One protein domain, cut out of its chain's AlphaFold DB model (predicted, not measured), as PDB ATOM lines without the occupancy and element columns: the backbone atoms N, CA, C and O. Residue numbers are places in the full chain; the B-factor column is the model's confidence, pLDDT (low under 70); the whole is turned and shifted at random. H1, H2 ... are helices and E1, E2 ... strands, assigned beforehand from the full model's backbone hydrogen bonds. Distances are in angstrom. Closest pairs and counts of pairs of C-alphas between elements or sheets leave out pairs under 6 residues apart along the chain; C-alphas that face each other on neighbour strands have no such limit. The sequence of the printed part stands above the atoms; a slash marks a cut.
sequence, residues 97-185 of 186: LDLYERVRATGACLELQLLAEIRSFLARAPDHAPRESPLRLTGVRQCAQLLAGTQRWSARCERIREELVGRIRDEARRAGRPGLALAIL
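AT A GLANCE: This is residues 97 to 185 of the 186 residues of an uncharacterized protein of Verrucomicrobiae bacterium (UniProt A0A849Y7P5). Two long helices, H2 and H4, run the same way and form a narrow V that closes near their last residues; the short helices H1 and H3 bridge its open end. A small parallel sheet, E1 beside E2, lies next to H4, and residues 97 to 98 pair briefly with residues 137 to 138 of E1. The printed part has 89 residues with four named helices and two named strands, in the order H1 H2 E1 H3 H4 E2, and is mostly helix. It is compact, with a radius of gyration of the C-alphas of 13.1 A, and spans 39 by 24 by 19 A.

HOW THE PARTS SIT: H1, residues 99 to 104, touches H2, residues 110 to 124, at a steep tilt of 49 degrees; the closest C-alphas, Val 103 and Leu 110, are 6.2 A apart. E1, residues 135 to 138, is parallel to E2, residues 182 to 184, with N 137 and O 183 2.8 A apart, within hydrogen-bond range. H3, residues 140 to 147, touches H1, with the closest C-alphas, Tyr 100 and Cys 143, 5.6 A apart. H4, residues 155 to 174, touches H3 with residues 157 to 164 alone; the closest C-alphas, Ala 144 and Cys 157, are 5.1 A apart. With residues 168 to 172 alone H4 touches H2, at a tilt of 35.2 degrees, only just steep; the closest C-alphas, Leu 122 and Ala 172, are 6.7 A apart. E1, H3, H4 and E2 make a strand-helix-strand unit, two parallel strands with helices between them in the chain, whose crossover is right-handed. H1 and H4 are apart. In H1, H2, H3 and H4 every O i to N i+4 pair is within hydrogen-bond range.

IN THESE COORDINATES: H1 begins at C-alpha 99, (21.519, -20.004, -18.992). H2 is 21.0 A long, H4 28.9 A, H3 10.4 A and E1 10.0 A. E2 ends at C-alpha 184, (19.371, -26.467, -11.105).

THE WHOLE: The two C-alphas farthest apart, those of His 128 and Arg 152, are 38.6 A apart. The printed part has no cut, and no link is long. The model's pLDDT is under 70 at residues 103 to 112, 125 to 134 and 176 to 182.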
ATOM      1  N   LEU A  97      22.233 -27.112 -19.909       78.38
ATOM      2  CA  LEU A  97      22.088 -25.777 -20.475       78.38
ATOM      3  C   LEU A  97      22.668 -24.756 -19.497       78.38
ATOM      4  O   LEU A  97      22.185 -24.647 -18.372       78.38
ATOM      5  N   ASP A  98      23.664 -23.992 -19.942       81.44
ATOM      6  CA  ASP A  98      24.114 -22.801 -19.228       81.44
ATOM      7  C   ASP A  98      23.265 -21.596 -19.646       81.44
ATOM      8  O   ASP A  98      23.338 -21.121 -20.782       81.44
ATOM      9  N   LEU A  99      22.417 -21.126 -18.732       75.50
ATOM     10  CA  LEU A  99      21.519 -20.004 -18.992       75.50
ATOM     11  C   LEU A  99      22.282 -18.695 -19.186       75.50
ATOM     12  O   LEU A  99      21.854 -17.842 -19.960       75.50
ATOM     13  N   TYR A 100      23.413 -18.520 -18.507       75.81
ATOM     14  CA  TYR A 100      24.155 -17.274 -18.581       75.81
ATOM     15  C   TYR A 100      24.855 -17.126 -19.925       75.81
ATOM     16  O   TYR A 100      24.750 -16.070 -20.545       75.81
ATOM     17  N   GLU A 101      25.504 -18.184 -20.419       78.94
ATOM     18  CA  GLU A 101      26.120 -18.148 -21.750       78.94
ATOM     19  C   GLU A 101      25.095 -17.862 -22.850       78.94
ATOM     20  O   GLU A 101      25.353 -17.056 -23.745       78.94
ATOM     21  N   ARG A 102      23.908 -18.471 -22.754       74.56
ATOM     22  CA  ARG A 102      22.847 -18.321 -23.758       74.56
ATOM     23  C   ARG A 102      22.276 -16.914 -23.806       74.56
ATOM     24  O   ARG A 102      22.070 -16.380 -24.893       74.56
ATOM     25  N   VAL A 103      22.042 -16.305 -22.647       68.62
ATOM     26  CA  VAL A 103      21.375 -15.001 -22.591       68.62
ATOM     27  C   VAL A 103      22.367 -13.831 -22.658       68.62
ATOM     28  O   VAL A 103      22.023 -12.744 -23.116       68.62
ATOM     29  N   ARG A 104      23.643 -14.041 -22.302       68.56
ATOM     30  CA  ARG A 104      24.698 -13.028 -22.490       68.56
ATOM     31  C   ARG A 104      24.867 -12.627 -23.959       68.56
ATOM     32  O   ARG A 104      25.217 -11.481 -24.226       68.56
ATOM     33  N   ALA A 105      24.615 -13.540 -24.894       60.94
ATOM     34  CA  ALA A 105      24.719 -13.275 -26.328       60.94
ATOM     35  C   ALA A 105      23.647 -12.301 -26.860       60.94
ATOM     36  O   ALA A 105      23.816 -11.751 -27.942       60.94
ATOM     37  N   THR A 106      22.553 -12.083 -26.123       52.28
ATOM     38  CA  THR A 106      21.315 -11.485 -26.660       52.28
ATOM     39  C   THR A 106      20.986 -10.084 -26.130       52.28
ATOM     40  O   THR A 106      20.090  -9.435 -26.661       52.28
ATOM     41  N   GLY A 107      21.727  -9.554 -25.149       54.97
ATOM     42  CA  GLY A 107      21.544  -8.173 -24.678       54.97
ATOM     43  C   GLY A 107      20.237  -7.927 -23.900       54.97
ATOM     44  O   GLY A 107      19.812  -8.762 -23.102       54.97
ATOM     45  N   ALA A 108      19.655  -6.725 -24.041       49.00
ATOM     46  CA  ALA A 108      18.488  -6.271 -23.271       49.00
ATOM     47  C   ALA A 108      17.257  -7.185 -23.474       49.00
ATOM     48  O   ALA A 108      17.067  -7.727 -24.554       49.00
ATOM     49  N   CYS A 109      16.417  -7.322 -22.437       58.38
ATOM     50  CA  CYS A 109      15.300  -8.288 -22.316       58.38
ATOM     51  C   CYS A 109      15.684  -9.718 -21.878       58.38
ATOM     52  O   CYS A 109      15.063 -10.701 -22.286       58.38
ATOM     53  N   LEU A 110      16.638  -9.808 -20.943       65.69
ATOM     54  CA  LEU A 110      17.127 -11.049 -20.329       65.69
ATOM     55  C   LEU A 110      16.020 -12.027 -19.900       65.69
ATOM     56  O   LEU A 110      16.131 -13.226 -20.116       65.69
ATOM     57  N   GLU A 111      14.960 -11.521 -19.272       65.31
ATOM     58  CA  GLU A 111      13.909 -12.339 -18.661       65.31
ATOM     59  C   GLU A 111      13.048 -13.068 -19.702       65.31
ATOM     60  O   GLU A 111      12.751 -14.251 -19.542       65.31
ATOM     61  N   LEU A 112      12.695 -12.391 -20.801       66.19
ATOM     62  CA  LEU A 112      11.918 -12.985 -21.892       66.19
ATOM     63  C   LEU A 112      12.755 -13.995 -22.680       66.19
ATOM     64  O   LEU A 112      12.274 -15.084 -22.993       66.19
ATOM     65  N   GLN A 113      14.023 -13.664 -22.937       71.25
ATOM     66  CA  GLN A 113      14.928 -14.558 -23.650       71.25
ATOM     67  C   GLN A 113      15.263 -15.801 -22.825       71.25
ATOM     68  O   GLN A 113      15.257 -16.912 -23.350       71.25
ATOM     69  N   LEU A 114      15.475 -15.642 -21.517       72.44
ATOM     70  CA  LEU A 114      15.704 -16.755 -20.599       72.44
ATOM     71  C   LEU A 114      14.550 -17.762 -20.659       72.44
ATOM     72  O   LEU A 114      14.788 -18.965 -20.764       72.44
ATOM     73  N   LEU A 115      13.302 -17.286 -20.670       73.25
ATOM     74  CA  LEU A 115      12.131 -18.154 -20.793       73.25
ATOM     75  C   LEU A 115      12.050 -18.845 -22.162       73.25
ATOM     76  O   LEU A 115      11.713 -20.028 -22.223       73.25
ATOM     77  N   ALA A 116      12.385 -18.150 -23.251       76.38
ATOM     78  CA  ALA A 116      12.423 -18.742 -24.590       76.38
ATOM     79  C   ALA A 116      13.472 -19.867 -24.697       76.38
ATOM     80  O   ALA A 116      13.171 -20.949 -25.210       76.38
ATOM     81  N   GLU A 117      14.669 -19.654 -24.144       79.38
ATOM     82  CA  GLU A 117      15.743 -20.655 -24.112       79.38
ATOM     83  C   GLU A 117      15.355 -21.882 -23.279       79.38
ATOM     84  O   GLU A 117      15.557 -23.017 -23.716       79.38
ATOM     85  N   ILE A 118      14.722 -21.677 -22.118       76.62
ATOM     86  CA  ILE A 118      14.215 -22.768 -21.275       76.62
ATOM     87  C   ILE A 118      13.166 -23.590 -22.028       76.62
ATOM     88  O   ILE A 118      13.257 -24.816 -22.050       76.62
ATOM     89  N   ARG A 119      12.197 -22.945 -22.689       78.50
ATOM     90  CA  ARG A 119      11.168 -23.645 -23.478       78.50
ATOM     91  C   ARG A 119      11.779 -24.466 -24.606       78.50
ATOM     92  O   ARG A 119      11.433 -25.632 -24.767       78.50
ATOM     93  N   SER A 120      12.715 -23.880 -25.349       78.19
ATOM     94  CA  SER A 120      13.426 -24.553 -26.440       78.19
ATOM     95  C   SER A 120      14.263 -25.735 -25.944       78.19
ATOM     96  O   SER A 120      14.334 -26.785 -26.584       78.19
ATOM     97  N   PHE A 121      14.900 -25.600 -24.783       78.31
ATOM     98  CA  PHE A 121      15.646 -26.682 -24.150       78.31
ATOM     99  C   PHE A 121      14.737 -27.823 -23.684       78.31
ATOM    100  O   PHE A 121      15.003 -28.984 -23.993       78.31
ATOM    101  N   LEU A 122      13.633 -27.496 -23.011       75.94
ATOM    102  CA  LEU A 122      12.645 -28.476 -22.567       75.94
ATOM    103  C   LEU A 122      11.992 -29.195 -23.749       75.94
ATOM    104  O   LEU A 122      11.848 -30.408 -23.694       75.94
ATOM    105  N   ALA A 123      11.654 -28.489 -24.830       75.12
ATOM    106  CA  ALA A 123      11.059 -29.082 -26.029       75.12
ATOM    107  C   ALA A 123      11.997 -30.076 -26.732       75.12
ATOM    108  O   ALA A 123      11.537 -31.075 -27.278       75.12
ATOM    109  N   ARG A 124      13.311 -29.819 -26.697       73.31
ATOM    110  CA  ARG A 124      14.329 -30.686 -27.309       73.31
ATOM    111  C   ARG A 124      14.705 -31.888 -26.452       73.31
ATOM    112  O   ARG A 124      15.350 -32.798 -26.959       73.31
ATOM    113  N   ALA A 125      14.351 -31.906 -25.170       68.44
ATOM    114  CA  ALA A 125      14.709 -33.012 -24.297       68.44
ATOM    115  C   ALA A 125      13.955 -34.303 -24.683       68.44
ATOM    116  O   ALA A 125      12.813 -34.236 -25.141       68.44
ATOM    117  N   PRO A 126      14.540 -35.491 -24.471       63.97
ATOM    118  CA  PRO A 126      13.918 -36.746 -24.860       63.97
ATOM    119  C   PRO A 126      12.789 -37.088 -23.878       63.97
ATOM    120  O   PRO A 126      12.892 -36.784 -22.687       63.97
ATOM    121  N   ASP A 127      11.737 -37.751 -24.356       61.00
ATOM    122  CA  ASP A 127      10.562 -38.108 -23.541       61.00
ATOM    123  C   ASP A 127      10.894 -39.064 -22.381       61.00
ATOM    124  O   ASP A 127      10.173 -39.137 -21.386       61.00
ATOM    125  N   HIS A 128      12.036 -39.753 -22.464       55.41
ATOM    126  CA  HIS A 128      12.502 -40.737 -21.487       55.41
ATOM    127  C   HIS A 128      13.834 -40.346 -20.841       55.41
ATOM    128  O   HIS A 128      14.738 -41.173 -20.737       55.41
ATOM    129  N   ALA A 129      13.997 -39.090 -20.414       54.47
ATOM    130  CA  ALA A 129      15.148 -38.730 -19.586       54.47
ATOM    131  C   ALA A 129      15.132 -39.577 -18.288       54.47
ATOM    132  O   ALA A 129      14.207 -39.429 -17.483       54.47
ATOM    133  N   PRO A 130      16.104 -40.487 -18.071       55.78
ATOM    134  CA  PRO A 130      16.111 -41.331 -16.881       55.78
ATOM    135  C   PRO A 130      16.314 -40.466 -15.632       55.78
ATOM    136  O   PRO A 130      17.098 -39.516 -15.653       55.78
ATOM    137  N   ARG A 131      15.653 -40.814 -14.517       55.72
ATOM    138  CA  ARG A 131      15.805 -40.107 -13.222       55.72
ATOM    139  C   ARG A 131      17.265 -40.025 -12.755       55.72
ATOM    140  O   ARG A 131      17.632 -39.082 -12.066       55.72
ATOM    141  N   GLU A 132      18.084 -40.987 -13.168       52.09
ATOM    142  CA  GLU A 132      19.517 -41.084 -12.870       52.09
ATOM    143  C   GLU A 132      20.377 -40.080 -13.661       52.09
ATOM    144  O   GLU A 132      21.551 -39.881 -13.350       52.09
ATOM    145  N   SER A 133      19.814 -39.404 -14.669       60.53
ATOM    146  CA  SER A 133      20.510 -38.371 -15.435       60.53
ATOM    147  C   SER A 133      19.600 -37.167 -15.712       60.53
ATOM    148  O   SER A 133      19.075 -37.023 -16.820       60.53
ATOM    149  N   PRO A 134      19.397 -36.301 -14.698       67.56
ATOM    150  CA  PRO A 134      18.565 -35.113 -14.829       67.56
ATOM    151  C   PRO A 134      19.099 -34.153 -15.891       67.56
ATOM    152  O   PRO A 134      20.313 -34.034 -16.078       67.56
ATOM    153  N   LEU A 135      18.193 -33.395 -16.511       73.75
ATOM    154  CA  LEU A 135      18.588 -32.199 -17.247       73.75
ATOM    155  C   LEU A 135      19.150 -31.172 -16.260       73.75
ATOM    156  O   LEU A 135      18.543 -30.874 -15.233       73.75
ATOM    157  N   ARG A 136      20.316 -30.624 -16.574       78.94
ATOM    158  CA  ARG A 136      21.057 -29.677 -15.752       78.94
ATOM    159  C   ARG A 136      20.871 -28.269 -16.296       78.94
ATOM    160  O   ARG A 136      21.116 -28.017 -17.468       78.94
ATOM    161  N   LEU A 137      20.466 -27.348 -15.438       79.00
ATOM    162  CA  LEU A 137      20.441 -25.922 -15.735       79.00
ATOM    163  C   LEU A 137      21.525 -25.262 -14.892       79.00
ATOM    164  O   LEU A 137      21.457 -25.321 -13.669       79.00
ATOM    165  N   THR A 138      22.532 -24.682 -15.539       82.94
ATOM    166  CA  THR A 138      23.628 -23.943 -14.895       82.94
ATOM    167  C   THR A 138      23.518 -22.456 -15.219       82.94
ATOM    168  O   THR A 138      22.671 -22.048 -16.017       82.94
ATOM    169  N   GLY A 139      24.317 -21.609 -14.570       82.44
ATOM    170  CA  GLY A 139      24.340 -20.174 -14.876       82.44
ATOM    171  C   GLY A 139      23.251 -19.344 -14.180       82.44
ATOM    172  O   GLY A 139      23.173 -18.132 -14.379       82.44
ATOM    173  N   VAL A 140      22.400 -19.955 -13.342       84.00
ATOM    174  CA  VAL A 140      21.264 -19.261 -12.695       84.00
ATOM    175  C   VAL A 140      21.737 -18.142 -11.767       84.00
ATOM    176  O   VAL A 140      21.116 -17.081 -11.700       84.00
ATOM    177  N   ARG A 141      22.859 -18.353 -11.073       84.81
ATOM    178  CA  ARG A 141      23.469 -17.358 -10.185       84.81
ATOM    179  C   ARG A 141      23.877 -16.103 -10.958       84.81
ATOM    180  O   ARG A 141      23.575 -14.989 -10.537       84.81
ATOM    181  N   GLN A 142      24.522 -16.290 -12.100       84.81
ATOM    182  CA  GLN A 142      25.002 -15.224 -12.967       84.81
ATOM    183  C   GLN A 142      23.824 -14.493 -13.626       84.81
ATOM    184  O   GLN A 142      23.826 -13.265 -13.683       84.81
ATOM    185  N   CYS A 143      22.767 -15.210 -14.025       81.19
ATOM    186  CA  CYS A 143      21.511 -14.591 -14.462       81.19
ATOM    187  C   CYS A 143      20.880 -13.737 -13.352       81.19
ATOM    188  O   CYS A 143      20.451 -12.616 -13.615       81.19
ATOM    189  N   ALA A 144      20.866 -14.218 -12.107       83.88
ATOM    190  CA  ALA A 144      20.333 -13.458 -10.980       83.88
ATOM    191  C   ALA A 144      21.166 -12.202 -10.669       83.88
ATOM    192  O   ALA A 144      20.602 -11.146 -10.401       83.88
ATOM    193  N   GLN A 145      22.496 -12.287 -10.754       82.50
ATOM    194  CA  GLN A 145      23.400 -11.134 -10.660       82.50
ATOM    195  C   GLN A 145      23.126 -10.105 -11.763       82.50
ATOM    196  O   GLN A 145      23.020  -8.908 -11.488       82.50
ATOM    197  N   LEU A 146      22.944 -10.581 -12.994       81.50
ATOM    198  CA  LEU A 146      22.670  -9.745 -14.155       81.50
ATOM    199  C   LEU A 146      21.314  -9.030 -14.042       81.50
ATOM    200  O   LEU A 146      21.256  -7.817 -14.219       81.50
ATOM    201  N   LEU A 147      20.250  -9.738 -13.649       77.75
ATOM    202  CA  LEU A 147      18.925  -9.153 -13.383       77.75
ATOM    203  C   LEU A 147      18.922  -8.198 -12.184       77.75
ATOM    204  O   LEU A 147      18.195  -7.207 -12.169       77.75
ATOM    205  N   ALA A 148      19.733  -8.483 -11.166       82.31
ATOM    206  CA  ALA A 148      19.896  -7.603 -10.018       82.31
ATOM    207  C   ALA A 148      20.735  -6.354 -10.343       82.31
ATOM    208  O   ALA A 148      20.787  -5.442  -9.516       82.31
ATOM    209  N   GLY A 149      21.397  -6.313 -11.507       82.81
ATOM    210  CA  GLY A 149      22.297  -5.231 -11.901       82.81
ATOM    211  C   GLY A 149      23.550  -5.140 -11.027       82.81
ATOM    212  O   GLY A 149      24.084  -4.052 -10.833       82.81
ATOM    213  N   THR A 150      24.013  -6.257 -10.453       82.06
ATOM    214  CA  THR A 150      25.160  -6.280  -9.530       82.06
ATOM    215  C   THR A 150      26.119  -7.419  -9.838       82.06
ATOM    216  O   THR A 150      25.724  -8.548 -10.101       82.06
ATOM    217  N   GLN A 151      27.415  -7.134  -9.720       78.94
ATOM    218  CA  GLN A 151      28.475  -8.141  -9.808       78.94
ATOM    219  C   GLN A 151      28.651  -8.921  -8.494       78.94
ATOM    220  O   GLN A 151      29.177 -10.030  -8.486       78.94
ATOM    221  N   ARG A 152      28.196  -8.372  -7.358       87.00
ATOM    222  CA  ARG A 152      28.277  -9.024  -6.042       87.00
ATOM    223  C   ARG A 152      26.954  -9.687  -5.678       87.00
ATOM    224  O   ARG A 152      25.885  -9.133  -5.934       87.00
ATOM    225  N   TRP A 153      27.039 -10.861  -5.057       88.31
ATOM    226  CA  TRP A 153      25.867 -11.557  -4.530       88.31
ATOM    227  C   TRP A 153      25.237 -10.754  -3.395       88.31
ATOM    228  O   TRP A 153      25.940 -10.278  -2.506       88.31
ATOM    229  N   SER A 154      23.918 -10.601  -3.433       89.38
ATOM    230  CA  SER A 154      23.145  -9.847  -2.448       89.38
ATOM    231  C   SER A 154      21.831 -10.564  -2.143       89.38
ATOM    232  O   SER A 154      21.413 -11.445  -2.895       89.38
ATOM    233  N   ALA A 155      21.129 -10.136  -1.090       90.75
ATOM    234  CA  ALA A 155      19.787 -10.636  -0.774       90.75
ATOM    235  C   ALA A 155      18.786 -10.440  -1.934       90.75
ATOM    236  O   ALA A 155      17.853 -11.222  -2.098       90.75
ATOM    237  N   ARG A 156      18.996  -9.422  -2.781       86.12
ATOM    238  CA  ARG A 156      18.208  -9.224  -4.004       86.12
ATOM    239  C   ARG A 156      18.498 -10.306  -5.049       86.12
ATOM    240  O   ARG A 156      17.560 -10.778  -5.682       86.12
ATOM    241  N   CYS A 157      19.760 -10.712  -5.214       83.38
ATOM    242  CA  CYS A 157      20.131 -11.807  -6.119       83.38
ATOM    243  C   CYS A 157      19.520 -13.135  -5.667       83.38
ATOM    244  O   CYS A 157      19.079 -13.916  -6.501       83.38
ATOM    245  N   GLU A 158      19.470 -13.367  -4.354       88.31
ATOM    246  CA  GLU A 158      18.856 -14.560  -3.768       88.31
ATOM    247  C   GLU A 158      17.366 -14.657  -4.125       88.31
ATOM    248  O   GLU A 158      16.932 -15.637  -4.722       88.31
ATOM    249  N   ARG A 159      16.611 -13.575  -3.898       88.31
ATOM    250  CA  ARG A 159      15.189 -13.503  -4.264       88.31
ATOM    251  C   ARG A 159      14.954 -13.732  -5.759       88.31
ATOM    252  O   ARG A 159      14.098 -14.519  -6.144       88.31
ATOM    253  N   ILE A 160      15.751 -13.084  -6.610       83.69
ATOM    254  CA  ILE A 160      15.651 -13.249  -8.067       83.69
ATOM    255  C   ILE A 160      15.975 -14.690  -8.482       83.69
ATOM    256  O   ILE A 160      15.323 -15.236  -9.369       83.69
ATOM    257  N   ARG A 161      16.962 -15.333  -7.845       84.94
ATOM    258  CA  ARG A 161      17.281 -16.744  -8.092       84.94
ATOM    259  C   ARG A 161      16.084 -17.634  -7.779       84.94
ATOM    260  O   ARG A 161      15.761 -18.500  -8.588       84.94
ATOM    261  N   GLU A 162      15.437 -17.433  -6.638       87.00
ATOM    262  CA  GLU A 162      14.254 -18.203  -6.240       87.00
ATOM    263  C   GLU A 162      13.096 -18.021  -7.231       87.00
ATOM    264  O   GLU A 162      12.500 -19.009  -7.665       87.00
ATOM    265  N   GLU A 163      12.834 -16.786  -7.664       85.75
ATOM    266  CA  GLU A 163      11.823 -16.481  -8.683       85.75
ATOM    267  C   GLU A 163      12.137 -17.157 -10.029       85.75
ATOM    268  O   GLU A 163      11.261 -17.787 -10.629       85.75
ATOM    269  N   LEU A 164      13.391 -17.089 -10.490       83.12
ATOM    270  CA  LEU A 164      13.843 -17.764 -11.713       83.12
ATOM    271  C   LEU A 164      13.664 -19.281 -11.623       83.12
ATOM    272  O   LEU A 164      13.141 -19.904 -12.547       83.12
ATOM    273  N   VAL A 165      14.069 -19.879 -10.502       83.88
ATOM    274  CA  VAL A 165      13.914 -21.314 -10.233       83.88
ATOM    275  C   VAL A 165      12.441 -21.721 -10.239       83.88
ATOM    276  O   VAL A 165      12.096 -22.751 -10.822       83.88
ATOM    277  N   GLY A 166      11.569 -20.922  -9.619       84.00
ATOM    278  CA  GLY A 166      10.124 -21.142  -9.632       84.00
ATOM    279  C   GLY A 166       9.574 -21.177 -11.056       84.00
ATOM    280  O   GLY A 166       8.938 -22.150 -11.455       84.00
ATOM    281  N   ARG A 167       9.927 -20.176 -11.866       83.75
ATOM    282  CA  ARG A 167       9.490 -20.085 -13.265       83.75
ATOM    283  C   ARG A 167      10.020 -21.219 -14.140       83.75
ATOM    284  O   ARG A 167       9.271 -21.756 -14.946       83.75
ATOM    285  N   ILE A 168      11.278 -21.628 -13.963       82.50
ATOM    286  CA  ILE A 168      11.859 -22.796 -14.647       82.50
ATOM    287  C   ILE A 168      11.023 -24.051 -14.370       82.50
ATOM    288  O   ILE A 168      10.702 -24.811 -15.286       82.50
ATOM    289  N   ARG A 169      10.652 -24.269 -13.103       81.88
ATOM    290  CA  ARG A 169       9.819 -25.410 -12.703       81.88
ATOM    291  C   ARG A 169       8.412 -25.310 -13.287       81.88
ATOM    292  O   ARG A 169       7.856 -26.327 -13.692       81.88
ATOM    293  N   ASP A 170       7.839 -24.112 -13.356       83.62
ATOM    294  CA  ASP A 170       6.526 -23.885 -13.970       83.62
ATOM    295  C   ASP A 170       6.531 -24.189 -15.464       83.62
ATOM    296  O   ASP A 170       5.639 -24.880 -15.952       83.62
ATOM    297  N   GLU A 171       7.553 -23.737 -16.187       80.69
ATOM    298  CA  GLU A 171       7.706 -24.020 -17.615       80.69
ATOM    299  C   GLU A 171       7.911 -25.519 -17.878       80.69
ATOM    300  O   GLU A 171       7.306 -26.071 -18.795       80.69
ATOM    301  N   ALA A 172       8.654 -26.226 -17.020       76.88
ATOM    302  CA  ALA A 172       8.779 -27.683 -17.096       76.88
ATOM    303  C   ALA A 172       7.442 -28.412 -16.877       76.88
ATOM    304  O   ALA A 172       7.118 -29.360 -17.599       76.88
ATOM    305  N   ARG A 173       6.634 -27.942 -15.917       80.19
ATOM    306  CA  ARG A 173       5.279 -28.463 -15.683       80.19
ATOM    307  C   ARG A 173       4.368 -28.214 -16.886       80.19
ATOM    308  O   ARG A 173       3.692 -29.138 -17.330       80.19
ATOM    309  N   ARG A 174       4.382 -26.995 -17.437       78.88
ATOM    310  CA  ARG A 174       3.596 -26.606 -18.623       78.88
ATOM    311  C   ARG A 174       3.972 -27.404 -19.865       78.88
ATOM    312  O   ARG A 174       3.094 -27.747 -20.644       78.88
ATOM    313  N   ALA A 175       5.246 -27.749 -20.019       72.75
ATOM    314  CA  ALA A 175       5.733 -28.582 -21.114       72.75
ATOM    315  C   ALA A 175       5.302 -30.062 -21.012       72.75
ATOM    316  O   ALA A 175       5.812 -30.887 -21.766       72.75
ATOM    317  N   GLY A 176       4.414 -30.428 -20.075       67.00
ATOM    318  CA  GLY A 176       3.952 -31.806 -19.899       67.00
ATOM    319  C   GLY A 176       5.043 -32.746 -19.387       67.00
ATOM    320  O   GLY A 176       4.934 -33.959 -19.534       67.00
ATOM    321  N   ARG A 177       6.101 -32.198 -18.771       65.81
ATOM    322  CA  ARG A 177       7.290 -32.937 -18.319       65.81
ATOM    323  C   ARG A 177       7.446 -32.914 -16.787       65.81
ATOM    324  O   ARG A 177       8.537 -32.627 -16.295       65.81
ATOM    325  N   PRO A 178       6.403 -33.235 -15.991       56.34
ATOM    326  CA  PRO A 178       6.476 -33.164 -14.529       56.34
ATOM    327  C   PRO A 178       7.426 -34.211 -13.918       56.34
ATOM    328  O   PRO A 178       7.879 -34.034 -12.792       56.34
ATOM    329  N   GLY A 179       7.725 -35.295 -14.648       51.69
ATOM    330  CA  GLY A 179       8.638 -36.366 -14.225       51.69
ATOM    331  C   GLY A 179      10.095 -36.167 -14.645       51.69
ATOM    332  O   GLY A 179      10.939 -37.009 -14.332       51.69
ATOM    333  N   LEU A 180      10.396 -35.084 -15.360       60.56
ATOM    334  CA  LEU A 180      11.735 -34.813 -15.843       60.56
ATOM    335  C   LEU A 180      12.570 -34.260 -14.685       60.56
ATOM    336  O   LEU A 180      12.306 -33.177 -14.163       60.56
ATOM    337  N   ALA A 181      13.570 -35.028 -14.258       64.12
ATOM    338  CA  ALA A 181      14.462 -34.598 -13.196       64.12
ATOM    339  C   ALA A 181      15.267 -33.378 -13.689       64.12
ATOM    340  O   ALA A 181      15.999 -33.468 -14.675       64.12
ATOM    341  N   LEU A 182      15.089 -32.230 -13.032       68.81
ATOM    342  CA  LEU A 182      15.805 -30.983 -13.309       68.81
ATOM    343  C   LEU A 182      16.773 -30.700 -12.164       68.81
ATOM    344  O   LEU A 182      16.358 -30.473 -11.028       68.81
ATOM    345  N   ALA A 183      18.063 -30.685 -12.469       73.06
ATOM    346  CA  ALA A 183      19.103 -30.255 -11.554       73.06
ATOM    347  C   ALA A 183      19.442 -28.794 -11.855       73.06
ATOM    348  O   ALA A 183      20.080 -28.493 -12.861       73.06
ATOM    349  N   ILE A 184      19.005 -27.879 -10.992       72.25
ATOM    350  CA  ILE A 184      19.371 -26.467 -11.105       72.25
ATOM    351  C   ILE A 184      20.635 -26.244 -10.279       72.25
ATOM    352  O   ILE A 184      20.605 -26.350  -9.053       72.25
ATOM    353  N   LEU A 185      21.745 -25.976 -10.958       70.19
ATOM    354  CA  LEU A 185      23.058 -25.760 -10.361       70.19
ATOM    355  C   LEU A 185      23.378 -24.260 -10.384       70.19
ATOM    356  O   LEU A 185      23.060 -23.553 -11.344       70.19
TER     357      LEU A 185